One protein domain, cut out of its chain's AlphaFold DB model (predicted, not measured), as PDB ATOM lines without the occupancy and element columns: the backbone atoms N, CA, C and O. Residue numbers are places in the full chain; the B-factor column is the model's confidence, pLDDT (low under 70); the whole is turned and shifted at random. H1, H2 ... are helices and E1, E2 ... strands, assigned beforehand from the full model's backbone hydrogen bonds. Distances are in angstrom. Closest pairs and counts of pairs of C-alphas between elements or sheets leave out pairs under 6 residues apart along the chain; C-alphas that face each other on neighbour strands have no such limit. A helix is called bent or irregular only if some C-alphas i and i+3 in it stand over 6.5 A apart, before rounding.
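What this domain is: This is residues 776 to 953 of the 1199 residues of an uncharacterized protein of Erysipelotrichaceae bacterium NYU-BL-F16 (UniProt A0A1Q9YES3). Look first at E3, a long strand bent by 104 degrees at residue 808: it gives a branched, twisted sheet the shape of a V, with E1 and E4 beside it in one arm and E2 and much of E5 beside it in the other. From E5, E7 and then E6 continue the sheet into the opening of the V, where H1 covers E6; H2 grazes the sheet with its first residues and runs away from it. The 178 residues printed include seven named strands and two named helices, in the order E1 E2 E3 E4 E5 H1 E6 E7 H2; the neighbour strands are antiparallel and the class is mixed. The whole is compact, with a radius of gyration of the C-alphas of 16.3 A and spans of 48 by 45 by 33 A.

How they stand to each other: Start at E3, residues 802 to 821. On one side of it you find E1, residues 776 to 784, with N 782 and O 814 at 2.8 A, and E2, residues 795 to 799, with N 797 and O 804 at 2.9 A. On the other side are E4, residues 831 to 834, with N 820 and O 831 at 2.9 A, and E5, residues 847 to 857, with N 805 and O 855 at 2.9 A. E2, E3 and E4 form a meander, each strand the antiparallel neighbour of the one before. Beside E5 look for E7, residues 916 to 921, with N 856 and O 917 at 2.9 A. E6, residues 888 to 892, forms a hairpin with E7, with N 889 and O 920 at 2.8 A. H1, residues 863 to 880, is on the sheet at a height of 8.7 A, over E6; the C-alphas of Tyr 867 and Ala 892, their closest, are 5.3 A apart. H2, residues 930 to 953, only grazes the sheet, with residues 930 to 938. H1 and H2 touch, about perpendicular at 76 degrees, closest at the C-alphas of Leu 872 and Val 944, 7.0 A; H2 does so with residues 940 to 944 alone. O i to N i+4 pairs are within hydrogen-bond range in 12 of 14 cases in H1 and 18 of 20 in H2.

Where its parts are: Find C-alpha 776 at (14.172, -31.424, 45.530); from there E1 runs 26.4 A to residue 784. E3 spans 35.5 A, from C-alpha 802 at (11.221, -48.900, 16.321) to residue 821. E5 spans 25.4 A and bends by 79 degrees at residue 850; H1 spans 25.0 A. H2 spans 32.4 A, ending at C-alpha 953 at (34.869, -40.384, 26.818); it is irregular, with C-alphas 935 and 938 7.9 A apart, and has a kink of 61 degrees near residue 937.

The domain as a whole: The C-alphas of Asn 839 and Glu 953, the two farthest apart, are 52.0 A from each other. The printed part has no cut. The links E4 to E5 and E6 to E7 are long. Residues 836 to 843 have pLDDT under 70.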
ATOM      1  N   ASN A 776      14.587 -30.721  46.737       90.25
ATOM      2  CA  ASN A 776      14.172 -31.424  45.530       90.25
ATOM      3  C   ASN A 776      13.123 -32.492  45.885       90.25
ATOM      4  O   ASN A 776      13.261 -33.193  46.889       90.25
ATOM      5  N   TYR A 777      12.111 -32.667  45.032       91.50
ATOM      6  CA  TYR A 777      11.045 -33.652  45.234       91.50
ATOM      7  C   TYR A 777      10.911 -34.620  44.058       91.50
ATOM      8  O   TYR A 777      10.900 -34.205  42.898       91.50
ATOM      9  N   ARG A 778      10.729 -35.914  44.355       91.06
ATOM     10  CA  ARG A 778      10.385 -36.941  43.357       91.06
ATOM     11  C   ARG A 778       9.183 -37.758  43.821       91.06
ATOM     12  O   ARG A 778       9.263 -38.422  44.851       91.06
ATOM     13  N   GLN A 779       8.076 -37.709  43.076       91.00
ATOM     14  CA  GLN A 779       6.902 -38.546  43.353       91.00
ATOM     15  C   GLN A 779       7.211 -40.028  43.107       91.00
ATOM     16  O   GLN A 779       7.956 -40.364  42.191       91.00
ATOM     17  N   ILE A 780       6.607 -40.909  43.902       90.50
ATOM     18  CA  ILE A 780       6.796 -42.361  43.816       90.50
ATOM     19  C   ILE A 780       5.477 -42.968  43.358       90.50
ATOM     20  O   ILE A 780       4.559 -43.109  44.164       90.50
ATOM     21  N   ARG A 781       5.371 -43.258  42.056       90.69
ATOM     22  CA  ARG A 781       4.143 -43.672  41.356       90.69
ATOM     23  C   ARG A 781       4.261 -45.121  40.883       90.69
ATOM     24  O   ARG A 781       5.302 -45.477  40.343       90.69
ATOM     25  N   ARG A 782       3.208 -45.925  41.044       91.69
ATOM     26  CA  ARG A 782       2.998 -47.231  40.389       91.69
ATOM     27  C   ARG A 782       1.849 -47.128  39.378       91.69
ATOM     28  O   ARG A 782       1.009 -46.253  39.535       91.69
ATOM     29  N   TYR A 783       1.785 -47.973  38.354       94.31
ATOM     30  CA  TYR A 783       0.688 -48.000  37.376       94.31
ATOM     31  C   TYR A 783       0.045 -49.390  37.332       94.31
ATOM     32  O   TYR A 783       0.725 -50.390  37.116       94.31
ATOM     33  N   HIS A 784      -1.271 -49.438  37.538       94.56
ATOM     34  CA  HIS A 784      -2.094 -50.643  37.490       94.56
ATOM     35  C   HIS A 784      -2.731 -50.749  36.108       94.56
ATOM     36  O   HIS A 784      -3.806 -50.195  35.850       94.56
ATOM     37  N   LEU A 785      -2.007 -51.415  35.211       92.56
ATOM     38  CA  LEU A 785      -2.374 -51.608  33.815       92.56
ATOM     39  C   LEU A 785      -3.117 -52.942  33.626       92.56
ATOM     40  O   LEU A 785      -2.852 -53.896  34.355       92.56
ATOM     41  N   PRO A 786      -4.040 -53.034  32.656       91.06
ATOM     42  CA  PRO A 786      -4.576 -54.311  32.205       91.06
ATOM     43  C   PRO A 786      -3.554 -55.018  31.303       91.06
ATOM     44  O   PRO A 786      -2.726 -54.358  30.675       91.06
ATOM     45  N   ASP A 787      -3.675 -56.340  31.143       87.00
ATOM     46  CA  ASP A 787      -2.956 -57.075  30.093       87.00
ATOM     47  C   ASP A 787      -3.377 -56.564  28.701       87.00
ATOM     48  O   ASP A 787      -4.411 -56.945  28.142       87.00
ATOM     49  N   TYR A 788      -2.555 -55.675  28.143       87.25
ATOM     50  CA  TYR A 788      -2.761 -55.060  26.838       87.25
ATOM     51  C   TYR A 788      -2.165 -55.877  25.684       87.25
ATOM     52  O   TYR A 788      -2.379 -55.507  24.529       87.25
ATOM     53  N   SER A 789      -1.495 -57.007  25.948       81.62
ATOM     54  CA  SER A 789      -0.906 -57.860  24.899       81.62
ATOM     55  C   SER A 789      -1.967 -58.473  23.972       81.62
ATOM     56  O   SER A 789      -1.723 -58.724  22.791       81.62
ATOM     57  N   THR A 790      -3.184 -58.664  24.495       83.31
ATOM     58  CA  THR A 790      -4.358 -59.140  23.746       83.31
ATOM     59  C   THR A 790      -5.160 -58.013  23.084       83.31
ATOM     60  O   THR A 790      -5.996 -58.274  22.213       83.31
ATOM     61  N   ILE A 791      -4.913 -56.757  23.467       87.75
ATOM     62  CA  ILE A 791      -5.608 -55.579  22.945       87.75
ATOM     63  C   ILE A 791      -4.935 -55.159  21.636       87.75
ATOM     64  O   ILE A 791      -3.713 -55.083  21.530       87.75
ATOM     65  N   LYS A 792      -5.727 -54.858  20.605       90.50
ATOM     66  CA  LYS A 792      -5.174 -54.348  19.346       90.50
ATOM     67  C   LYS A 792      -4.924 -52.833  19.458       90.50
ATOM     68  O   LYS A 792      -5.884 -52.116  19.742       90.50
ATOM     69  N   PRO A 793      -3.715 -52.320  19.157       92.62
ATOM     70  CA  PRO A 793      -3.486 -50.879  19.096       92.62
ATOM     71  C   PRO A 793      -4.332 -50.236  17.986       92.62
ATOM     72  O   PRO A 793      -4.512 -50.809  16.904       92.62
ATOM     73  N   PHE A 794      -4.860 -49.039  18.248       92.25
ATOM     74  CA  PHE A 794      -5.702 -48.308  17.291       92.25
ATOM     75  C   PHE A 794      -4.871 -47.591  16.216       92.25
ATOM     76  O   PHE A 794      -5.354 -47.364  15.107       92.25
ATOM     77  N   PHE A 795      -3.617 -47.278  16.538       92.06
ATOM     78  CA  PHE A 795      -2.611 -46.733  15.634       92.06
ATOM     79  C   PHE A 795      -1.298 -47.493  15.831       92.06
ATOM     80  O   PHE A 795      -0.937 -47.830  16.957       92.06
ATOM     81  N   SER A 796      -0.597 -47.778  14.736       92.62
ATOM     82  CA  SER A 796       0.690 -48.475  14.732       92.62
ATOM     83  C   SER A 796       1.513 -47.987  13.545       92.62
ATOM     84  O   SER A 796       1.012 -47.952  12.418       92.62
ATOM     85  N   THR A 797       2.763 -47.607  13.791       93.69
ATOM     86  CA  THR A 797       3.728 -47.198  12.764       93.69
ATOM     87  C   THR A 797       5.120 -47.745  13.081       93.69
ATOM     88  O   THR A 797       5.419 -48.097  14.221       93.69
ATOM     89  N   ASN A 798       5.979 -47.852  12.065       90.75
ATOM     90  CA  ASN A 798       7.346 -48.348  12.204       90.75
ATOM     91  C   ASN A 798       8.326 -47.359  11.571       90.75
ATOM     92  O   ASN A 798       8.207 -47.049  10.385       90.75
ATOM     93  N   VAL A 799       9.302 -46.889  12.348       89.25
ATOM     94  CA  VAL A 799      10.303 -45.899  11.922       89.25
ATOM     95  C   VAL A 799      11.665 -46.314  12.473       89.25
ATOM     96  O   VAL A 799      11.791 -46.584  13.661       89.25
ATOM     97  N   ASN A 800      12.693 -46.387  11.620       82.56
ATOM     98  CA  ASN A 800      14.080 -46.706  12.006       82.56
ATOM     99  C   ASN A 800      14.241 -47.974  12.884       82.56
ATOM    100  O   ASN A 800      15.093 -48.019  13.765       82.56
ATOM    101  N   ASN A 801      13.438 -49.012  12.617       85.62
ATOM    102  CA  ASN A 801      13.327 -50.269  13.381       85.62
ATOM    103  C   ASN A 801      12.671 -50.171  14.775       85.62
ATOM    104  O   ASN A 801      12.638 -51.173  15.483       85.62
ATOM    105  N   PHE A 802      12.104 -49.026  15.157       90.44
ATOM    106  CA  PHE A 802      11.221 -48.900  16.321       90.44
ATOM    107  C   PHE A 802       9.760 -49.023  15.877       90.44
ATOM    108  O   PHE A 802       9.387 -48.488  14.827       90.44
ATOM    109  N   SER A 803       8.931 -49.692  16.679       92.12
ATOM    110  CA  SER A 803       7.472 -49.695  16.499       92.12
ATOM    111  C   SER A 803       6.837 -48.742  17.502       92.12
ATOM    112  O   SER A 803       7.061 -48.896  18.701       92.12
ATOM    113  N   PHE A 804       6.029 -47.802  17.020       95.38
ATOM    114  CA  PHE A 804       5.229 -46.896  17.841       95.38
ATOM    115  C   PHE A 804       3.772 -47.335  17.735       95.38
ATOM    116  O   PHE A 804       3.182 -47.295  16.651       95.38
ATOM    117  N   ASN A 805       3.199 -47.784  18.846       95.00
ATOM    118  CA  ASN A 805       1.829 -48.279  18.925       95.00
ATOM    119  C   ASN A 805       1.049 -47.431  19.929       95.00
ATOM    120  O   ASN A 805       1.528 -47.184  21.032       95.00
ATOM    121  N   ARG A 806      -0.170 -47.008  19.588       95.12
ATOM    122  CA  ARG A 806      -1.059 -46.322  20.534       95.12
ATOM    123  C   ARG A 806      -2.242 -47.207  20.898       95.12
ATOM    124  O   ARG A 806      -2.928 -47.752  20.027       95.12
ATOM    125  N   TYR A 807      -2.483 -47.308  22.196       94.88
ATOM    126  CA  TYR A 807      -3.559 -48.072  22.816       94.88
ATOM    127  C   TYR A 807      -4.530 -47.112  23.508       94.88
ATOM    128  O   TYR A 807      -4.132 -46.042  23.964       94.88
ATOM    129  N   GLU A 808      -5.801 -47.494  23.605       93.88
ATOM    130  CA  GLU A 808      -6.754 -46.864  24.520       93.88
ATOM    131  C   GLU A 808      -7.033 -47.861  25.652       93.88
ATOM    132  O   GLU A 808      -7.583 -48.927  25.389       93.88
ATOM    133  N   LEU A 809      -6.628 -47.544  26.885       94.25
ATOM    134  CA  LEU A 809      -6.687 -48.464  28.029       94.25
ATOM    135  C   LEU A 809      -7.505 -47.884  29.190       94.25
ATOM    136  O   LEU A 809      -7.463 -46.679  29.444       94.25
ATOM    137  N   ASP A 810      -8.212 -48.750  29.915       94.94
ATOM    138  CA  ASP A 810      -8.716 -48.449  31.260       94.94
ATOM    139  C   ASP A 810      -7.591 -48.757  32.264       94.94
ATOM    140  O   ASP A 810      -7.062 -49.866  32.237       94.94
ATOM    141  N   PHE A 811      -7.202 -47.815  33.130       94.94
ATOM    142  CA  PHE A 811      -6.148 -48.041  34.134       94.94
ATOM    143  C   PHE A 811      -6.292 -47.176  35.396       94.94
ATOM    144  O   PHE A 811      -6.964 -46.145  35.401       94.94
ATOM    145  N   THR A 812      -5.614 -47.581  36.468       94.44
ATOM    146  CA  THR A 812      -5.449 -46.807  37.713       94.44
ATOM    147  C   THR A 812      -3.955 -46.574  37.951       94.44
ATOM    148  O   THR A 812      -3.113 -47.315  37.450       94.44
ATOM    149  N   VAL A 813      -3.596 -45.525  38.686       93.62
ATOM    150  CA  VAL A 813      -2.204 -45.212  39.064       93.62
ATOM    151  C   VAL A 813      -2.098 -45.288  40.591       93.62
ATOM    152  O   VAL A 813      -3.115 -45.242  41.259       93.62
ATOM    153  N   ASP A 814      -0.894 -45.325  41.168       91.62
ATOM    154  CA  ASP A 814      -0.603 -45.623  42.578       91.62
ATOM    155  C   ASP A 814       0.582 -44.781  43.141       91.62
ATOM    156  O   ASP A 814       1.685 -45.271  43.355       91.62
ATOM    157  N   THR A 815       0.401 -43.470  43.372       91.25
ATOM    158  CA  THR A 815       1.428 -42.583  43.971       91.25
ATOM    159  C   THR A 815       1.534 -42.722  45.490       91.25
ATOM    160  O   THR A 815       0.854 -42.037  46.246       91.25
ATOM    161  N   LEU A 816       2.404 -43.615  45.941       88.50
ATOM    162  CA  LEU A 816       2.558 -44.045  47.334       88.50
ATOM    163  C   LEU A 816       3.088 -42.946  48.277       88.50
ATOM    164  O   LEU A 816       2.870 -43.011  49.487       88.50
ATOM    165  N   GLY A 817       3.804 -41.962  47.726       90.44
ATOM    166  CA  GLY A 817       4.558 -40.973  48.490       90.44
ATOM    167  C   GLY A 817       5.502 -40.141  47.620       90.44
ATOM    168  O   GLY A 817       5.330 -40.052  46.399       90.44
ATOM    169  N   TYR A 818       6.525 -39.555  48.242       92.81
ATOM    170  CA  TYR A 818       7.637 -38.888  47.554       92.81
ATOM    171  C   TYR A 818       8.972 -39.046  48.293       92.81
ATOM    172  O   TYR A 818       9.008 -39.324  49.490       92.81
ATOM    173  N   LEU A 819      10.073 -38.827  47.574       93.25
ATOM    174  CA  LEU A 819      11.373 -38.521  48.167       93.25
ATOM    175  C   LEU A 819      11.494 -37.004  48.376       93.25
ATOM    176  O   LEU A 819      11.243 -36.252  47.432       93.25
ATOM    177  N   GLU A 820      11.892 -36.567  49.573       93.19
ATOM    178  CA  GLU A 820      12.522 -35.257  49.800       93.19
ATOM    179  C   GLU A 820      14.043 -35.445  49.714       93.19
ATOM    180  O   GLU A 820      14.606 -36.334  50.353       93.19
ATOM    181  N   MET A 821      14.708 -34.650  48.881       91.56
ATOM    182  CA  MET A 821      16.126 -34.793  48.547       91.56
ATOM    183  C   MET A 821      16.802 -33.422  48.626       91.56
ATOM    184  O   MET A 821      16.197 -32.415  48.267       91.56
ATOM    185  N   ARG A 822      18.071 -33.361  49.045       85.81
ATOM    186  CA  ARG A 822      18.869 -32.124  48.939       85.81
ATOM    187  C   ARG A 822      19.238 -31.867  47.484       85.81
ATOM    188  O   ARG A 822      18.760 -30.915  46.874       85.81
ATOM    189  N   LYS A 823      20.017 -32.791  46.921       88.19
ATOM    190  CA  LYS A 823      20.400 -32.823  45.509       88.19
ATOM    191  C   LYS A 823      19.504 -33.787  44.745       88.19
ATOM    192  O   LYS A 823      19.266 -34.893  45.230       88.19
ATOM    193  N   ARG A 824      19.030 -33.423  43.549       87.12
ATOM    194  CA  ARG A 824      18.106 -34.270  42.754       87.12
ATOM    195  C   ARG A 824      18.660 -35.675  42.445       87.12
ATOM    196  O   ARG A 824      17.882 -36.609  42.244       87.12
ATOM    197  N   ASN A 825      19.986 -35.829  42.419       86.88
ATOM    198  CA  ASN A 825      20.675 -37.101  42.189       86.88
ATOM    199  C   ASN A 825      21.119 -37.841  43.473       86.88
ATOM    200  O   ASN A 825      21.637 -38.958  43.373       86.88
ATOM    201  N   ASP A 826      20.903 -37.281  44.671       87.56
ATOM    202  CA  ASP A 826      21.320 -37.913  45.926       87.56
ATOM    203  C   ASP A 826      20.244 -38.827  46.524       87.56
ATOM    204  O   ASP A 826      19.508 -38.491  47.450       87.56
ATOM    205  N   PHE A 827      20.204 -40.050  46.005       87.56
ATOM    206  CA  PHE A 827      19.399 -41.143  46.551       87.56
ATOM    207  C   PHE A 827      20.042 -41.821  47.788       87.56
ATOM    208  O   PHE A 827      19.675 -42.953  48.096       87.56
ATOM    209  N   ASN A 828      21.047 -41.224  48.455       86.94
ATOM    210  CA  ASN A 828      21.571 -41.733  49.737       86.94
ATOM    211  C   ASN A 828      20.930 -41.025  50.937       86.94
ATOM    212  O   ASN A 828      20.472 -41.704  51.850       86.94
ATOM    213  N   GLU A 829      20.894 -39.686  50.937       87.81
ATOM    214  CA  GLU A 829      20.286 -38.892  52.023       87.81
ATOM    215  C   GLU A 829      18.774 -38.650  51.826       87.81
ATOM    216  O   GLU A 829      18.137 -37.992  52.647       87.81
ATOM    217  N   ALA A 830      18.185 -39.184  50.750       90.56
ATOM    218  CA  ALA A 830      16.774 -39.016  50.409       90.56
ATOM    219  C   ALA A 830      15.817 -39.513  51.514       90.56
ATOM    220  O   ALA A 830      15.809 -40.692  51.879       90.56
ATOM    221  N   ILE A 831      14.944 -38.624  51.990       91.06
ATOM    222  CA  ILE A 831      13.926 -38.917  53.000       91.06
ATOM    223  C   ILE A 831      12.664 -39.431  52.298       91.06
ATOM    224  O   ILE A 831      12.084 -38.746  51.457       91.06
ATOM    225  N   TYR A 832      12.226 -40.643  52.643       90.25
ATOM    226  CA  TYR A 832      11.016 -41.258  52.090       90.25
ATOM    227  C   TYR A 832       9.769 -40.830  52.875       90.25
ATOM    228  O   TYR A 832       9.568 -41.239  54.020       90.25
ATOM    229  N   HIS A 833       8.916 -40.033  52.236       89.62
ATOM    230  CA  HIS A 833       7.610 -39.633  52.747       89.62
ATOM    231  C   HIS A 833       6.531 -40.552  52.172       89.62
ATOM    232  O   HIS A 833       5.931 -40.254  51.139       89.62
ATOM    233  N   GLU A 834       6.281 -41.674  52.849       86.12
ATOM    234  CA  GLU A 834       5.017 -42.400  52.701       86.12
ATOM    235  C   GLU A 834       3.887 -41.586  53.339       86.12
ATOM    236  O   GLU A 834       4.081 -40.953  54.381       86.12
ATOM    237  N   PHE A 835       2.682 -41.688  52.790       83.69
ATOM    238  CA  PHE A 835       1.468 -41.513  53.595       83.69
ATOM    239  C   PHE A 835       0.942 -42.949  53.963       83.69
ATOM    240  O   PHE A 835       1.523 -43.925  53.489       83.69
ATOM    241  N   HIS A 836      -0.079 -43.180  54.810       63.88
ATOM    242  CA  HIS A 836      -0.393 -44.549  55.316       63.88
ATOM    243  C   HIS A 836      -1.812 -45.114  55.059       63.88
ATOM    244  O   HIS A 836      -2.776 -44.358  55.053       63.88
ATOM    245  N   ARG A 837      -1.921 -46.471  55.012       54.53
ATOM    246  CA  ARG A 837      -3.115 -47.335  54.731       54.53
ATOM    247  C   ARG A 837      -4.327 -47.209  55.667       54.53
ATOM    248  O   ARG A 837      -5.126 -48.141  55.766       54.53
ATOM    249  N   ASP A 838      -4.452 -46.112  56.401       47.75
ATOM    250  CA  ASP A 838      -5.466 -45.885  57.431       47.75
ATOM    251  C   ASP A 838      -6.239 -44.568  57.187       47.75
ATOM    252  O   ASP A 838      -6.253 -43.671  58.030       47.75
ATOM    253  N   ASN A 839      -6.990 -44.550  56.072       42.97
ATOM    254  CA  ASN A 839      -8.161 -43.703  55.749       42.97
ATOM    255  C   ASN A 839      -7.981 -42.417  54.903       42.97
ATOM    256  O   ASN A 839      -8.982 -41.732  54.702       42.97
ATOM    257  N   GLU A 840      -6.802 -42.076  54.367       49.88
ATOM    258  CA  GLU A 840      -6.630 -40.794  53.630       49.88
ATOM    259  C   GLU A 840      -6.517 -40.914  52.093       49.88
ATOM    260  O   GLU A 840      -6.741 -39.936  51.378       49.88
ATOM    261  N   PHE A 841      -6.224 -42.092  51.534       49.47
ATOM    262  CA  PHE A 841      -5.727 -42.176  50.151       49.47
ATOM    263  C   PHE A 841      -6.793 -42.145  49.057       49.47
ATOM    264  O   PHE A 841      -6.496 -41.785  47.917       49.47
ATOM    265  N   HIS A 842      -8.055 -42.442  49.375       51.88
ATOM    266  CA  HIS A 842      -9.150 -42.337  48.403       51.88
ATOM    267  C   HIS A 842      -9.344 -40.912  47.857       51.88
ATOM    268  O   HIS A 842      -9.956 -40.741  46.801       51.88
ATOM    269  N   ASP A 843      -8.838 -39.876  48.538       63.41
ATOM    270  CA  ASP A 843      -8.855 -38.500  48.021       63.41
ATOM    271  C   ASP A 843      -7.758 -38.200  47.009       63.41
ATOM    272  O   ASP A 843      -7.915 -37.303  46.175       63.41
ATOM    273  N   PHE A 844      -6.715 -39.019  47.006       83.25
ATOM    274  CA  PHE A 844      -5.672 -38.962  46.011       83.25
ATOM    275  C   PHE A 844      -5.795 -40.025  44.923       83.25
ATOM    276  O   PHE A 844      -5.206 -39.754  43.888       83.25
ATOM    277  N   GLN A 845      -6.498 -41.158  45.111       88.19
ATOM    278  CA  GLN A 845      -6.702 -42.211  44.090       88.19
ATOM    279  C   GLN A 845      -7.587 -41.737  42.934       88.19
ATOM    280  O   GLN A 845      -8.580 -41.031  43.139       88.19
ATOM    281  N   ARG A 846      -7.196 -42.091  41.706       91.56
ATOM    282  CA  ARG A 846      -7.743 -41.544  40.461       91.56
ATOM    283  C   ARG A 846      -7.654 -42.633  39.369       91.56
ATOM    284  O   ARG A 846      -6.747 -43.462  39.373       91.56
ATOM    285  N   THR A 847      -8.623 -42.665  38.454       92.94
ATOM    286  CA  THR A 847      -8.831 -43.798  37.527       92.94
ATOM    287  C   THR A 847      -9.234 -43.315  36.140       92.94
ATOM    288  O   THR A 847      -9.949 -42.325  36.000       92.94
ATOM    289  N   TYR A 848      -8.768 -44.029  35.117       95.12
ATOM    290  CA  TYR A 848      -8.733 -43.586  33.732       95.12
ATOM    291  C   TYR A 848      -9.507 -44.556  32.880       95.12
ATOM    292  O   TYR A 848      -9.257 -45.754  32.910       95.12
ATOM    293  N   ARG A 849     -10.463 -44.016  32.127       94.19
ATOM    294  CA  ARG A 849     -11.264 -44.778  31.179       94.19
ATOM    295  C   ARG A 849     -10.795 -44.490  29.767       94.19
ATOM    296  O   ARG A 849     -10.715 -43.317  29.393       94.19
ATOM    297  N   ASN A 850     -10.501 -45.532  29.001       94.44
ATOM    298  CA  ASN A 850     -10.223 -45.511  27.573       94.44
ATOM    299  C   ASN A 850      -9.221 -44.392  27.208       94.44
ATOM    300  O   ASN A 850      -9.509 -43.464  26.441       94.44
ATOM    301  N   LYS A 851      -8.065 -44.424  27.875       95.19
ATOM    302  CA  LYS A 851      -7.036 -43.384  27.898       95.19
ATOM    303  C   LYS A 851      -5.853 -43.773  27.014       95.19
ATOM    304  O   LYS A 851      -5.388 -44.907  27.059       95.19
ATOM    305  N   THR A 852      -5.389 -42.825  26.201       94.94
ATOM    306  CA  THR A 852      -4.246 -43.004  25.297       94.94
ATOM    307  C   THR A 852      -2.976 -43.376  26.058       94.94
ATOM    308  O   THR A 852      -2.552 -42.629  26.940       94.94
ATOM    309  N   VAL A 853      -2.356 -44.484  25.666       95.31
ATOM    310  CA  VAL A 853      -1.007 -44.901  26.065       95.31
ATOM    311  C   VAL A 853      -0.186 -45.103  24.796       95.31
ATOM    312  O   VAL A 853      -0.671 -45.726  23.846       95.31
ATOM    313  N   LEU A 854       1.036 -44.570  24.767       96.25
ATOM    314  CA  LEU A 854       2.005 -44.829  23.702       96.25
ATOM    315  C   LEU A 854       2.952 -45.934  24.156       96.25
ATOM    316  O   LEU A 854       3.537 -45.864  25.231       96.25
ATOM    317  N   GLU A 855       3.135 -46.927  23.306       95.38
ATOM    318  CA  GLU A 855       4.140 -47.965  23.440       95.38
ATOM    319  C   GLU A 855       5.210 -47.762  22.366       95.38
ATOM    320  O   GLU A 855       4.896 -47.600  21.184       95.38
ATOM    321  N   ILE A 856       6.474 -47.823  22.777       95.25
ATOM    322  CA  ILE A 856       7.637 -47.839  21.894       95.25
ATOM    323  C   ILE A 856       8.321 -49.198  22.072       95.25
ATOM    324  O   ILE A 856       8.816 -49.509  23.158       95.25
ATOM    325  N   ARG A 857       8.340 -50.031  21.023       93.00
ATOM    326  CA  ARG A 857       9.003 -51.348  21.044       93.00
ATOM    327  C   ARG A 857      10.432 -51.260  20.512       93.00
ATOM    328  O   ARG A 857      10.672 -50.673  19.455       93.00
ATOM    329  N   PHE A 858      11.361 -51.898  21.222       91.06
ATOM    330  CA  PHE A 858      12.802 -51.893  20.948       91.06
ATOM    331  C   PHE A 858      13.277 -53.314  20.567       91.06
ATOM    332  O   PHE A 858      13.806 -54.033  21.417       91.06
ATOM    333  N   PRO A 859      13.139 -53.758  19.302       79.38
ATOM    334  CA  PRO A 859      13.348 -55.164  18.915       79.38
ATOM    335  C   PRO A 859      14.802 -55.666  18.995       79.38
ATOM    336  O   PRO A 859      15.051 -56.842  18.740       79.38
ATOM    337  N   ALA A 860      15.764 -54.797  19.319       83.06
ATOM    338  CA  ALA A 860      17.186 -55.126  19.437       83.06
ATOM    339  C   ALA A 860      17.796 -54.808  20.820       83.06
ATOM    340  O   ALA A 860      18.997 -55.006  21.000       83.06
ATOM    341  N   ALA A 861      17.006 -54.315  21.783       87.69
ATOM    342  CA  ALA A 861      17.484 -53.952  23.120       87.69
ATOM    343  C   ALA A 861      16.993 -54.946  24.183       87.69
ATOM    344  O   ALA A 861      15.878 -55.463  24.097       87.69
ATOM    345  N   SER A 862      17.814 -55.197  25.205       89.56
ATOM    346  CA  SER A 862      17.403 -55.961  26.388       89.56
ATOM    347  C   SER A 862      16.530 -55.118  27.323       89.56
ATOM    348  O   SER A 862      16.644 -53.891  27.349       89.56
ATOM    349  N   SER A 863      15.715 -55.767  28.161       87.50
ATOM    350  CA  SER A 863      14.868 -55.092  29.156       87.50
ATOM    351  C   SER A 863      15.677 -54.182  30.098       87.50
ATOM    352  O   SER A 863      15.202 -53.125  30.499       87.50
ATOM    353  N   GLU A 864      16.939 -54.525  30.393       88.81
ATOM    354  CA  GLU A 864      17.849 -53.660  31.159       88.81
ATOM    355  C   GLU A 864      18.241 -52.385  30.402       88.81
ATOM    356  O   GLU A 864      18.187 -51.296  30.971       88.81
ATOM    357  N   GLN A 865      18.584 -52.490  29.114       90.62
ATOM    358  CA  GLN A 865      18.889 -51.321  28.284       90.62
ATOM    359  C   GLN A 865      17.661 -50.416  28.134       90.62
ATOM    360  O   GLN A 865      17.786 -49.198  28.219       90.62
ATOM    361  N   ILE A 866      16.470 -51.000  27.974       91.69
ATOM    362  CA  ILE A 866      15.205 -50.259  27.869       91.69
ATOM    363  C   ILE A 866      14.889 -49.538  29.188       91.69
ATOM    364  O   ILE A 866      14.537 -48.360  29.162       91.69
ATOM    365  N   TYR A 867      15.096 -50.184  30.341       91.44
ATOM    366  CA  TYR A 867      14.932 -49.555  31.657       91.44
ATOM    367  C   TYR A 867      15.915 -48.387  31.871       91.44
ATOM    368  O   TYR A 867      15.524 -47.320  32.343       91.44
ATOM    369  N   GLN A 868      17.178 -48.544  31.459       90.94
ATOM    370  CA  GLN A 868      18.177 -47.467  31.506       90.94
ATOM    371  C   GLN A 868      17.817 -46.299  30.567       90.94
ATOM    372  O   GLN A 868      17.931 -45.140  30.964       90.94
ATOM    373  N   ILE A 869      17.327 -46.580  29.353       92.56
ATOM    374  CA  ILE A 869      16.834 -45.560  28.410       92.56
ATOM    375  C   ILE A 869      15.619 -44.826  28.993       92.56
ATOM    376  O   ILE A 869      15.582 -43.598  28.954       92.56
ATOM    377  N   ALA A 870      14.665 -45.541  29.597       93.81
ATOM    378  CA  ALA A 870      13.501 -44.949  30.254       93.81
ATOM    379  C   ALA A 870      13.898 -43.969  31.374       93.81
ATOM    380  O   ALA A 870      13.354 -42.868  31.443       93.81
ATOM    381  N   MET A 871      14.888 -44.324  32.205       93.00
ATOM    382  CA  MET A 871      15.431 -43.429  33.238       93.00
ATOM    383  C   MET A 871      16.067 -42.161  32.657       93.00
ATOM    384  O   MET A 871      15.834 -41.068  33.174       93.00
ATOM    385  N   LEU A 872      16.859 -42.290  31.588       94.38
ATOM    386  CA  LEU A 872      17.526 -41.153  30.946       94.38
ATOM    387  C   LEU A 872      16.520 -40.221  30.262       94.38
ATOM    388  O   LEU A 872      16.609 -39.007  30.425       94.38
ATOM    389  N   LEU A 873      15.525 -40.778  29.565       95.12
ATOM    390  CA  LEU A 873      14.441 -40.003  28.962       95.12
ATOM    391  C   LEU A 873      13.594 -39.289  30.029       95.12
ATOM    392  O   LEU A 873      13.300 -38.110  29.863       95.12
ATOM    393  N   GLN A 874      13.254 -39.946  31.146       93.81
ATOM    394  CA  GLN A 874      12.433 -39.348  32.210       93.81
ATOM    395  C   GLN A 874      13.106 -38.130  32.871       93.81
ATOM    396  O   GLN A 874      12.412 -37.187  33.253       93.81
ATOM    397  N   GLU A 875      14.439 -38.125  32.986       93.44
ATOM    398  CA  GLU A 875      15.191 -36.970  33.494       93.44
ATOM    399  C   GLU A 875      15.484 -35.913  32.416       93.44
ATOM    400  O   GLU A 875      15.524 -34.727  32.739       93.44
ATOM    401  N   LEU A 876      15.635 -36.304  31.144       95.56
ATOM    402  CA  LEU A 876      15.809 -35.378  30.015       95.56
ATOM    403  C   LEU A 876      14.616 -34.416  29.856       95.56
ATOM    404  O   LEU A 876      14.800 -33.257  29.483       95.56
ATOM    405  N   LEU A 877      13.405 -34.862  30.208       94.12
ATOM    406  CA  LEU A 877      12.193 -34.032  30.208       94.12
ATOM    407  C   LEU A 877      12.332 -32.750  31.041       94.12
ATOM    408  O   LEU A 877      11.673 -31.771  30.720       94.12
ATOM    409  N   ILE A 878      13.183 -32.724  32.074       91.94
ATOM    410  CA  ILE A 878      13.374 -31.539  32.927       91.94
ATOM    411  C   ILE A 878      13.978 -30.362  32.145       91.94
ATOM    412  O   ILE A 878      13.628 -29.220  32.422       91.94
ATOM    413  N   SER A 879      14.828 -30.632  31.150       94.19
ATOM    414  CA  SER A 879      15.455 -29.605  30.300       94.19
ATOM    415  C   SER A 879      14.709 -29.346  28.988       94.19
ATOM    416  O   SER A 879      14.913 -28.308  28.370       94.19
ATOM    417  N   VAL A 880      13.885 -30.294  28.526       94.38
ATOM    418  CA  VAL A 880      13.225 -30.234  27.202       94.38
ATOM    419  C   VAL A 880      11.736 -29.876  27.301       94.38
ATOM    420  O   VAL A 880      11.182 -29.252  26.401       94.38
ATOM    421  N   LEU A 881      11.079 -30.260  28.397       92.44
ATOM    422  CA  LEU A 881       9.663 -30.023  28.688       92.44
ATOM    423  C   LEU A 881       9.493 -29.639  30.179       92.44
ATOM    424  O   LEU A 881       8.781 -30.346  30.896       92.44
ATOM    425  N   PRO A 882      10.121 -28.555  30.682       88.19
ATOM    426  CA  PRO A 882      10.159 -28.228  32.115       88.19
ATOM    427  C   PRO A 882       8.763 -28.145  32.757       88.19
ATOM    428  O   PRO A 882       8.478 -28.868  33.712       88.19
ATOM    429  N   ASP A 883       7.840 -27.367  32.175       87.88
ATOM    430  CA  ASP A 883       6.442 -27.287  32.631       87.88
ATOM    431  C   ASP A 883       5.654 -28.598  32.427       87.88
ATOM    432  O   ASP A 883       4.582 -28.777  33.003       87.88
ATOM    433  N   GLY A 884       6.152 -29.498  31.570       91.19
ATOM    434  CA  GLY A 884       5.536 -30.764  31.165       91.19
ATOM    435  C   GLY A 884       5.978 -31.992  31.959       91.19
ATOM    436  O   GLY A 884       5.186 -32.914  32.121       91.19
ATOM    437  N   ALA A 885       7.203 -32.026  32.484       91.69
ATOM    438  CA  ALA A 885       7.851 -33.254  32.954       91.69
ATOM    439  C   ALA A 885       7.104 -33.979  34.090       91.69
ATOM    440  O   ALA A 885       7.042 -35.208  34.108       91.69
ATOM    441  N   ALA A 886       6.487 -33.241  35.019       91.81
ATOM    442  CA  ALA A 886       5.647 -33.830  36.067       91.81
ATOM    443  C   ALA A 886       4.385 -34.505  35.498       91.81
ATOM    444  O   ALA A 886       3.905 -35.496  36.055       91.81
ATOM    445  N   TYR A 887       3.894 -33.982  34.370       94.50
ATOM    446  CA  TYR A 887       2.760 -34.471  33.595       94.50
ATOM    447  C   TYR A 887       3.159 -35.528  32.545       94.50
ATOM    448  O   TYR A 887       2.410 -35.736  31.589       94.50
ATOM    449  N   LEU A 888       4.281 -36.242  32.714       94.62
ATOM    450  CA  LEU A 888       4.591 -37.451  31.939       94.62
ATOM    451  C   LEU A 888       5.338 -38.514  32.781       94.62
ATOM    452  O   LEU A 888       6.281 -38.200  33.511       94.62
ATOM    453  N   SER A 889       4.913 -39.777  32.668       94.56
ATOM    454  CA  SER A 889       5.582 -40.962  33.221       94.56
ATOM    455  C   SER A 889       6.056 -41.882  32.099       94.56
ATOM    456  O   SER A 889       5.281 -42.320  31.250       94.56
ATOM    457  N   ILE A 890       7.333 -42.239  32.132       95.25
ATOM    458  CA  ILE A 890       7.879 -43.334  31.333       95.25
ATOM    459  C   ILE A 890       7.920 -44.582  32.215       95.25
ATOM    460  O   ILE A 890       8.314 -44.505  33.376       95.25
ATOM    461  N   LEU A 891       7.499 -45.720  31.670       94.44
ATOM    462  CA  LEU A 891       7.458 -47.019  32.334       94.44
ATOM    463  C   LEU A 891       8.233 -48.036  31.491       94.44
ATOM    464  O   LEU A 891       8.125 -48.059  30.264       94.44
ATOM    465  N   ALA A 892       8.987 -48.908  32.151       93.00
ATOM    466  CA  ALA A 892       9.689 -50.021  31.524       93.00
ATOM    467  C   ALA A 892       9.763 -51.186  32.512       93.00
ATOM    468  O   ALA A 892       9.862 -50.968  33.723       93.00
ATOM    469  N   LYS A 893       9.747 -52.424  32.009       89.56
ATOM    470  CA  LYS A 893       9.824 -53.617  32.858       89.56
ATOM    471  C   LYS A 893      11.132 -53.619  33.658       89.56
ATOM    472  O   LYS A 893      12.223 -53.612  33.087       89.56
ATOM    473  N   ARG A 894      11.030 -53.637  34.988       86.50
ATOM    474  CA  ARG A 894      12.193 -53.592  35.881       86.50
ATOM    475  C   ARG A 894      13.022 -54.890  35.801       86.50
ATOM    476  O   ARG A 894      12.466 -55.960  36.044       86.50
ATOM    477  N   PRO A 895      14.348 -54.827  35.569       85.88
ATOM    478  CA  PRO A 895      15.218 -56.001  35.657       85.88
ATOM    479  C   PRO A 895      15.383 -56.483  37.106       85.88
ATOM    480  O   PRO A 895      15.586 -55.672  38.012       85.88
ATOM    481  N   GLU A 896      15.378 -57.802  37.319       80.50
ATOM    482  CA  GLU A 896      15.462 -58.430  38.654       80.50
ATOM    483  C   GLU A 896      16.688 -57.973  39.463       80.50
ATOM    484  O   GLU A 896      16.591 -57.704  40.658       80.50
ATOM    485  N   ASN A 897      17.836 -57.824  38.795       77.69
ATOM    486  CA  ASN A 897      19.102 -57.420  39.412       77.69
ATOM    487  C   ASN A 897      19.283 -55.889  39.522       77.69
ATOM    488  O   ASN A 897      20.346 -55.429  39.944       77.69
ATOM    489  N   PHE A 898      18.292 -55.076  39.129       78.62
ATOM    490  CA  PHE A 898      18.447 -53.621  39.106       78.62
ATOM    491  C   PHE A 898      18.316 -52.987  40.500       78.62
ATOM    492  O   PHE A 898      17.405 -53.302  41.272       78.62
ATOM    493  N   SER A 899      19.208 -52.044  40.812       73.81
ATOM    494  CA  SER A 899      19.330 -51.436  42.142       73.81
ATOM    495  C   SER A 899      18.070 -50.684  42.590       73.81
ATOM    496  O   SER A 899      17.631 -49.726  41.953       73.81
ATOM    497  N   VAL A 900      17.536 -51.069  43.757       73.25
ATOM    498  CA  VAL A 900      16.370 -50.432  44.406       73.25
ATOM    499  C   VAL A 900      16.597 -48.939  44.665       73.25
ATOM    500  O   VAL A 900      15.652 -48.162  44.589       73.25
ATOM    501  N   LYS A 901      17.850 -48.514  44.886       73.25
ATOM    502  CA  LYS A 901      18.212 -47.108  45.124       73.25
ATOM    503  C   LYS A 901      17.724 -46.160  44.018       73.25
ATOM    504  O   LYS A 901      17.398 -45.016  44.307       73.25
ATOM    505  N   TYR A 902      17.680 -46.631  42.772       76.50
ATOM    506  CA  TYR A 902      17.326 -45.814  41.608       76.50
ATOM    507  C   TYR A 902      15.954 -46.159  41.013       76.50
ATOM    508  O   TYR A 902      15.537 -45.526  40.047       76.50
ATOM    509  N   SER A 903      15.219 -47.127  41.576       73.12
ATOM    510  CA  SER A 903      13.937 -47.570  41.005       73.12
ATOM    511  C   SER A 903      12.769 -46.604  41.233       73.12
ATOM    512  O   SER A 903      11.647 -46.936  40.880       73.12
ATOM    513  N   SER A 904      13.014 -45.439  41.841       80.69
ATOM    514  CA  SER A 904      12.067 -44.320  41.897       80.69
ATOM    515  C   SER A 904      12.265 -43.300  40.772       80.69
ATOM    516  O   SER A 904      11.465 -42.376  40.671       80.69
ATOM    517  N   VAL A 905      13.338 -43.404  39.967       83.81
ATOM    518  CA  VAL A 905      13.640 -42.433  38.896       83.81
ATOM    519  C   VAL A 905      12.520 -42.401  37.863       83.81
ATOM    520  O   VAL A 905      12.056 -41.314  37.521       83.81
ATOM    521  N   ILE A 906      12.084 -43.585  37.431       88.50
ATOM    522  CA  ILE A 906      10.856 -43.796  36.666       88.50
ATOM    523  C   ILE A 906       9.753 -44.339  37.575       88.50
ATOM    524  O   ILE A 906      10.026 -44.822  38.676       88.50
ATOM    525  N   SER A 907       8.513 -44.272  37.103       86.88
ATOM    526  CA  SER A 907       7.368 -44.846  37.808       86.88
ATOM    527  C   SER A 907       7.344 -46.381  37.661       86.88
ATOM    528  O   SER A 907       7.725 -46.922  36.623       86.88
ATOM    529  N   ASP A 908       6.895 -47.081  38.703       86.31
ATOM    530  CA  ASP A 908       6.705 -48.539  38.736       86.31
ATOM    531  C   ASP A 908       5.427 -48.948  37.977       86.31
ATOM    532  O   ASP A 908       4.544 -48.116  37.758       86.31
ATOM    533  N   ALA A 909       5.285 -50.210  37.573       87.56
ATOM    534  CA  ALA A 909       4.095 -50.671  36.851       87.56
ATOM    535  C   ALA A 909       3.913 -52.191  36.885       87.56
ATOM    536  O   ALA A 909       4.885 -52.946  36.889       87.56
ATOM    537  N   ASP A 910       2.654 -52.617  36.826       80.62
ATOM    538  CA  ASP A 910       2.289 -54.010  36.581       80.62
ATOM    539  C   ASP A 910       2.342 -54.330  35.069       80.62
ATOM    540  O   ASP A 910       2.087 -53.463  34.232       80.62
ATOM    541  N   ASP A 911       2.682 -55.580  34.736       75.56
ATOM    542  CA  ASP A 911       2.521 -56.227  33.421       75.56
ATOM    543  C   ASP A 911       2.998 -55.441  32.171       75.56
ATOM    544  O   ASP A 911       2.250 -55.182  31.229       75.56
ATOM    545  N   ILE A 912       4.301 -55.123  32.119       84.12
ATOM    546  CA  ILE A 912       4.987 -54.580  30.925       84.12
ATOM    547  C   ILE A 912       5.749 -55.684  30.165       84.12
ATOM    548  O   ILE A 912       6.440 -56.502  30.779       84.12
ATOM    549  N   GLU A 913       5.672 -55.687  28.827       83.38
ATOM    550  CA  GLU A 913       6.435 -56.604  27.962       83.38
ATOM    551  C   GLU A 913       7.959 -56.354  28.021       83.38
ATOM    552  O   GLU A 913       8.424 -55.219  28.094       83.38
ATOM    553  N   ASP A 914       8.774 -57.410  27.907       78.38
ATOM    554  CA  ASP A 914      10.244 -57.331  28.029       78.38
ATOM    555  C   ASP A 914      10.954 -56.407  27.023       78.38
ATOM    556  O   ASP A 914      12.088 -55.999  27.271       78.38
ATOM    557  N   HIS A 915      10.303 -56.076  25.904       85.12
ATOM    558  CA  HIS A 915      10.859 -55.232  24.843       85.12
ATOM    559  C   HIS A 915      10.057 -53.943  24.587       85.12
ATOM    560  O   HIS A 915      10.249 -53.311  23.542       85.12
ATOM    561  N   SER A 916       9.169 -53.544  25.508       90.88
ATOM    562  CA  SER A 916       8.409 -52.295  25.408       90.88
ATOM    563  C   SER A 916       8.802 -51.254  26.462       90.88
ATOM    564  O   SER A 916       9.178 -51.553  27.596       90.88
ATOM    565  N   LEU A 917       8.707 -49.994  26.045       93.88
ATOM    566  CA  LEU A 917       8.709 -48.808  26.888       93.88
ATOM    567  C   LEU A 917       7.334 -48.166  26.717       93.88
ATOM    568  O   LEU A 917       6.942 -47.839  25.594       93.88
ATOM    569  N   LEU A 918       6.596 -48.003  27.811       95.44
ATOM    570  CA  LEU A 918       5.320 -47.296  27.795       95.44
ATOM    571  C   LEU A 918       5.549 -45.848  28.198       95.44
ATOM    572  O   LEU A 918       6.175 -45.564  29.217       95.44
ATOM    573  N   VAL A 919       4.994 -44.928  27.427       96.56
ATOM    574  CA  VAL A 919       4.829 -43.544  27.844       96.56
ATOM    575  C   VAL A 919       3.375 -43.379  28.263       96.56
ATOM    576  O   VAL A 919       2.463 -43.368  27.430       96.56
ATOM    577  N   ILE A 920       3.167 -43.280  29.576       95.50
ATOM    578  CA  ILE A 920       1.884 -42.920  30.165       95.50
ATOM    579  C   ILE A 920       1.988 -41.494  30.658       95.50
ATOM    580  O   ILE A 920       2.690 -41.131  31.593       95.50
ATOM    581  N   GLU A 921       1.282 -40.653  29.948       95.12
ATOM    582  CA  GLU A 921       1.226 -39.233  30.190       95.12
ATOM    583  C   GLU A 921       0.443 -38.896  31.463       95.12
ATOM    584  O   GLU A 921      -0.392 -39.706  31.836       95.12
ATOM    585  N   ASP A 922       0.601 -37.705  32.077       93.56
ATOM    586  CA  ASP A 922       0.222 -37.449  33.494       93.56
ATOM    587  C   ASP A 922      -0.711 -36.200  33.924       93.56
ATOM    588  O   ASP A 922      -0.248 -35.263  34.553       93.56
ATOM    589  N   SER A 923      -2.058 -36.203  33.711       92.44
ATOM    590  CA  SER A 923      -3.265 -35.406  34.167       92.44
ATOM    591  C   SER A 923      -4.670 -36.090  33.918       92.44
ATOM    592  O   SER A 923      -4.938 -37.102  34.550       92.44
ATOM    593  N   ASP A 924      -5.590 -35.575  33.077       90.62
ATOM    594  CA  ASP A 924      -6.943 -36.138  32.753       90.62
ATOM    595  C   ASP A 924      -7.409 -35.799  31.322       90.62
ATOM    596  O   ASP A 924      -7.969 -36.635  30.601       90.62
ATOM    597  N   MET A 925      -7.243 -34.515  30.982       91.44
ATOM    598  CA  MET A 925      -7.517 -33.899  29.686       91.44
ATOM    599  C   MET A 925      -6.275 -33.997  28.822       91.44
ATOM    600  O   MET A 925      -5.162 -33.876  29.329       91.44
ATOM    601  N   ASP A 926      -6.454 -34.066  27.510       93.69
ATOM    602  CA  ASP A 926      -5.348 -34.311  26.612       93.69
ATOM    603  C   ASP A 926      -4.509 -33.034  26.309       93.69
ATOM    604  O   ASP A 926      -4.713 -32.343  25.316       93.69
ATOM    605  N   LEU A 927      -3.567 -32.691  27.201       93.81
ATOM    606  CA  LEU A 927      -2.819 -31.425  27.283       93.81
ATOM    607  C   LEU A 927      -1.303 -31.350  26.860       93.81
ATOM    608  O   LEU A 927      -0.813 -30.222  26.785       93.81
ATOM    609  N   GLY A 928      -0.582 -32.412  26.437       94.38
ATOM    610  CA  GLY A 928       0.187 -32.286  25.160       94.38
ATOM    611  C   GLY A 928       1.570 -32.853  24.861       94.38
ATOM    612  O   GLY A 928       2.188 -32.405  23.905       94.38
ATOM    613  N   LEU A 929       2.049 -33.825  25.604       95.38
ATOM    614  CA  LEU A 929       3.428 -34.297  25.615       95.38
ATOM    615  C   LEU A 929       3.627 -35.641  24.884       95.38
ATOM    616  O   LEU A 929       4.737 -35.901  24.444       95.38
ATOM    617  N   LEU A 930       2.597 -36.481  24.699       95.12
ATOM    618  CA  LEU A 930       2.720 -37.756  23.964       95.12
ATOM    619  C   LEU A 930       3.030 -37.552  22.481       95.12
ATOM    620  O   LEU A 930       3.970 -38.141  21.962       95.12
ATOM    621  N   ASP A 931       2.250 -36.711  21.803       92.38
ATOM    622  CA  ASP A 931       2.481 -36.373  20.395       92.38
ATOM    623  C   ASP A 931       3.795 -35.606  20.217       92.38
ATOM    624  O   ASP A 931       4.510 -35.818  19.243       92.38
ATOM    625  N   GLU A 932       4.147 -34.766  21.192       93.25
ATOM    626  CA  GLU A 932       5.407 -34.026  21.213       93.25
ATOM    627  C   GLU A 932       6.614 -34.966  21.359       93.25
ATOM    628  O   GLU A 932       7.561 -34.892  20.578       93.25
ATOM    629  N   LEU A 933       6.547 -35.915  22.298       93.56
ATOM    630  CA  LEU A 933       7.580 -36.922  22.527       93.56
ATOM    631  C   LEU A 933       7.690 -37.901  21.354       93.56
ATOM    632  O   LEU A 933       8.807 -38.254  20.997       93.56
ATOM    633  N   GLU A 934       6.585 -38.317  20.726       92.94
ATOM    634  CA  GLU A 934       6.627 -39.166  19.523       92.94
ATOM    635  C   GLU A 934       7.304 -38.433  18.351       92.94
ATOM    636  O   GLU A 934       8.195 -38.995  17.713       92.94
ATOM    637  N   ASN A 935       6.967 -37.156  18.126       91.19
ATOM    638  CA  ASN A 935       7.599 -36.324  17.096       91.19
ATOM    639  C   ASN A 935       9.100 -36.098  17.358       91.19
ATOM    640  O   ASN A 935       9.903 -36.168  16.426       91.19
ATOM    641  N   TYR A 936       9.495 -35.852  18.612       93.31
ATOM    642  CA  TYR A 936      10.888 -35.579  18.985       93.31
ATOM    643  C   TYR A 936      11.711 -36.814  19.370       93.31
ATOM    644  O   TYR A 936      12.915 -36.673  19.579       93.31
ATOM    645  N   PHE A 937      11.130 -38.020  19.429       94.38
ATOM    646  CA  PHE A 937      11.769 -39.215  20.001       94.38
ATOM    647  C   PHE A 937      13.194 -39.453  19.488       94.38
ATOM    648  O   PHE A 937      14.114 -39.655  20.278       94.38
ATOM    649  N   PHE A 938      13.409 -39.369  18.173       94.00
ATOM    650  CA  PHE A 938      14.735 -39.562  17.584       94.00
ATOM    651  C   PHE A 938      15.738 -38.480  18.004       94.00
ATOM    652  O   PHE A 938      16.878 -38.812  18.317       94.00
ATOM    653  N   ARG A 939      15.310 -37.217  18.120       94.50
ATOM    654  CA  ARG A 939      16.151 -36.115  18.615       94.50
ATOM    655  C   ARG A 939      16.451 -36.249  20.112       94.50
ATOM    656  O   ARG A 939      17.557 -35.931  20.537       94.50
ATOM    657  N   LEU A 940      15.514 -36.771  20.907       94.88
ATOM    658  CA  LEU A 940      15.768 -37.124  22.311       94.88
ATOM    659  C   LEU A 940      16.804 -38.254  22.413       94.88
ATOM    660  O   LEU A 940      17.726 -38.169  23.219       94.88
ATOM    661  N   MET A 941      16.698 -39.280  21.562       93.88
ATOM    662  CA  MET A 941      17.663 -40.382  21.511       93.88
ATOM    663  C   MET A 941      19.053 -39.941  21.021       93.88
ATOM    664  O   MET A 941      20.043 -40.449  21.542       93.88
ATOM    665  N   GLU A 942      19.154 -38.973  20.100       95.19
ATOM    666  CA  GLU A 942      20.424 -38.310  19.749       95.19
ATOM    667  C   GLU A 942      21.060 -37.637  20.976       95.19
ATOM    668  O   GLU A 942      22.213 -37.913  21.300       95.19
ATOM    669  N   ILE A 943      20.297 -36.821  21.716       95.12
ATOM    670  CA  ILE A 943      20.782 -36.128  22.923       95.12
ATOM    671  C   ILE A 943      21.224 -37.132  24.005       95.12
ATOM    672  O   ILE A 943      22.268 -36.948  24.635       95.12
ATOM    673  N   VAL A 944      20.474 -38.223  24.199       94.00
ATOM    674  CA  VAL A 944      20.864 -39.320  25.105       94.00
ATOM    675  C   VAL A 944      22.149 -40.002  24.625       94.00
ATOM    676  O   VAL A 944      23.035 -40.263  25.441       94.00
ATOM    677  N   GLN A 945      22.288 -40.270  23.324       94.19
ATOM    678  CA  GLN A 945      23.482 -40.889  22.747       94.19
ATOM    679  C   GLN A 945      24.726 -40.009  22.928       94.19
ATOM    680  O   GLN A 945      25.759 -40.516  23.372       94.19
ATOM    681  N   ASP A 946      24.636 -38.711  22.635       94.25
ATOM    682  CA  ASP A 946      25.760 -37.780  22.766       94.25
ATOM    683  C   ASP A 946      26.140 -37.550  24.238       94.25
ATOM    684  O   ASP A 946      27.324 -37.584  24.579       94.25
ATOM    685  N   CYS A 947      25.165 -37.452  25.149       92.19
ATOM    686  CA  CYS A 947      25.420 -37.369  26.591       92.19
ATOM    687  C   CYS A 947      26.078 -38.650  27.151       92.19
ATOM    688  O   CYS A 947      27.051 -38.580  27.914       92.19
ATOM    689  N   LEU A 948      25.621 -39.839  26.734       92.69
ATOM    690  CA  LEU A 948      26.252 -41.114  27.099       92.69
ATOM    691  C   LEU A 948      27.670 -41.234  26.529       92.69
ATOM    692  O   LEU A 948      28.579 -41.696  27.227       92.69
ATOM    693  N   ARG A 949      27.881 -40.786  25.287       93.81
ATOM    694  CA  ARG A 949      29.191 -40.760  24.631       93.81
ATOM    695  C   ARG A 949      30.159 -39.836  25.366       93.81
ATOM    696  O   ARG A 949      31.232 -40.293  25.754       93.81
ATOM    697  N   TRP A 950      29.759 -38.592  25.630       92.56
ATOM    698  CA  TRP A 950      30.518 -37.629  26.431       92.56
ATOM    699  C   TRP A 950      30.870 -38.194  27.814       92.56
ATOM    700  O   TRP A 950      32.022 -38.118  28.240       92.56
ATOM    701  N   THR A 951      29.916 -38.843  28.488       89.00
ATOM    702  CA  THR A 951      30.133 -39.485  29.796       89.00
ATOM    703  C   THR A 951      31.163 -40.620  29.720       89.00
ATOM    704  O   THR A 951      31.960 -40.807  30.642       89.00
ATOM    705  N   TYR A 952      31.156 -41.404  28.640       90.06
ATOM    706  CA  TYR A 952      32.082 -42.517  28.421       90.06
ATOM    707  C   TYR A 952      33.492 -42.044  28.032       90.06
ATOM    708  O   TYR A 952      34.480 -42.575  28.542       90.06
ATOM    709  N   GLU A 953      33.599 -41.018  27.187       88.69
ATOM    710  CA  GLU A 953      34.869 -40.384  26.818       88.69
ATOM    711  C   GLU A 953      35.488 -39.661  28.034       88.69
ATOM    712  O   GLU A 953      36.646 -39.916  28.367       88.69
TER     713      GLU A 953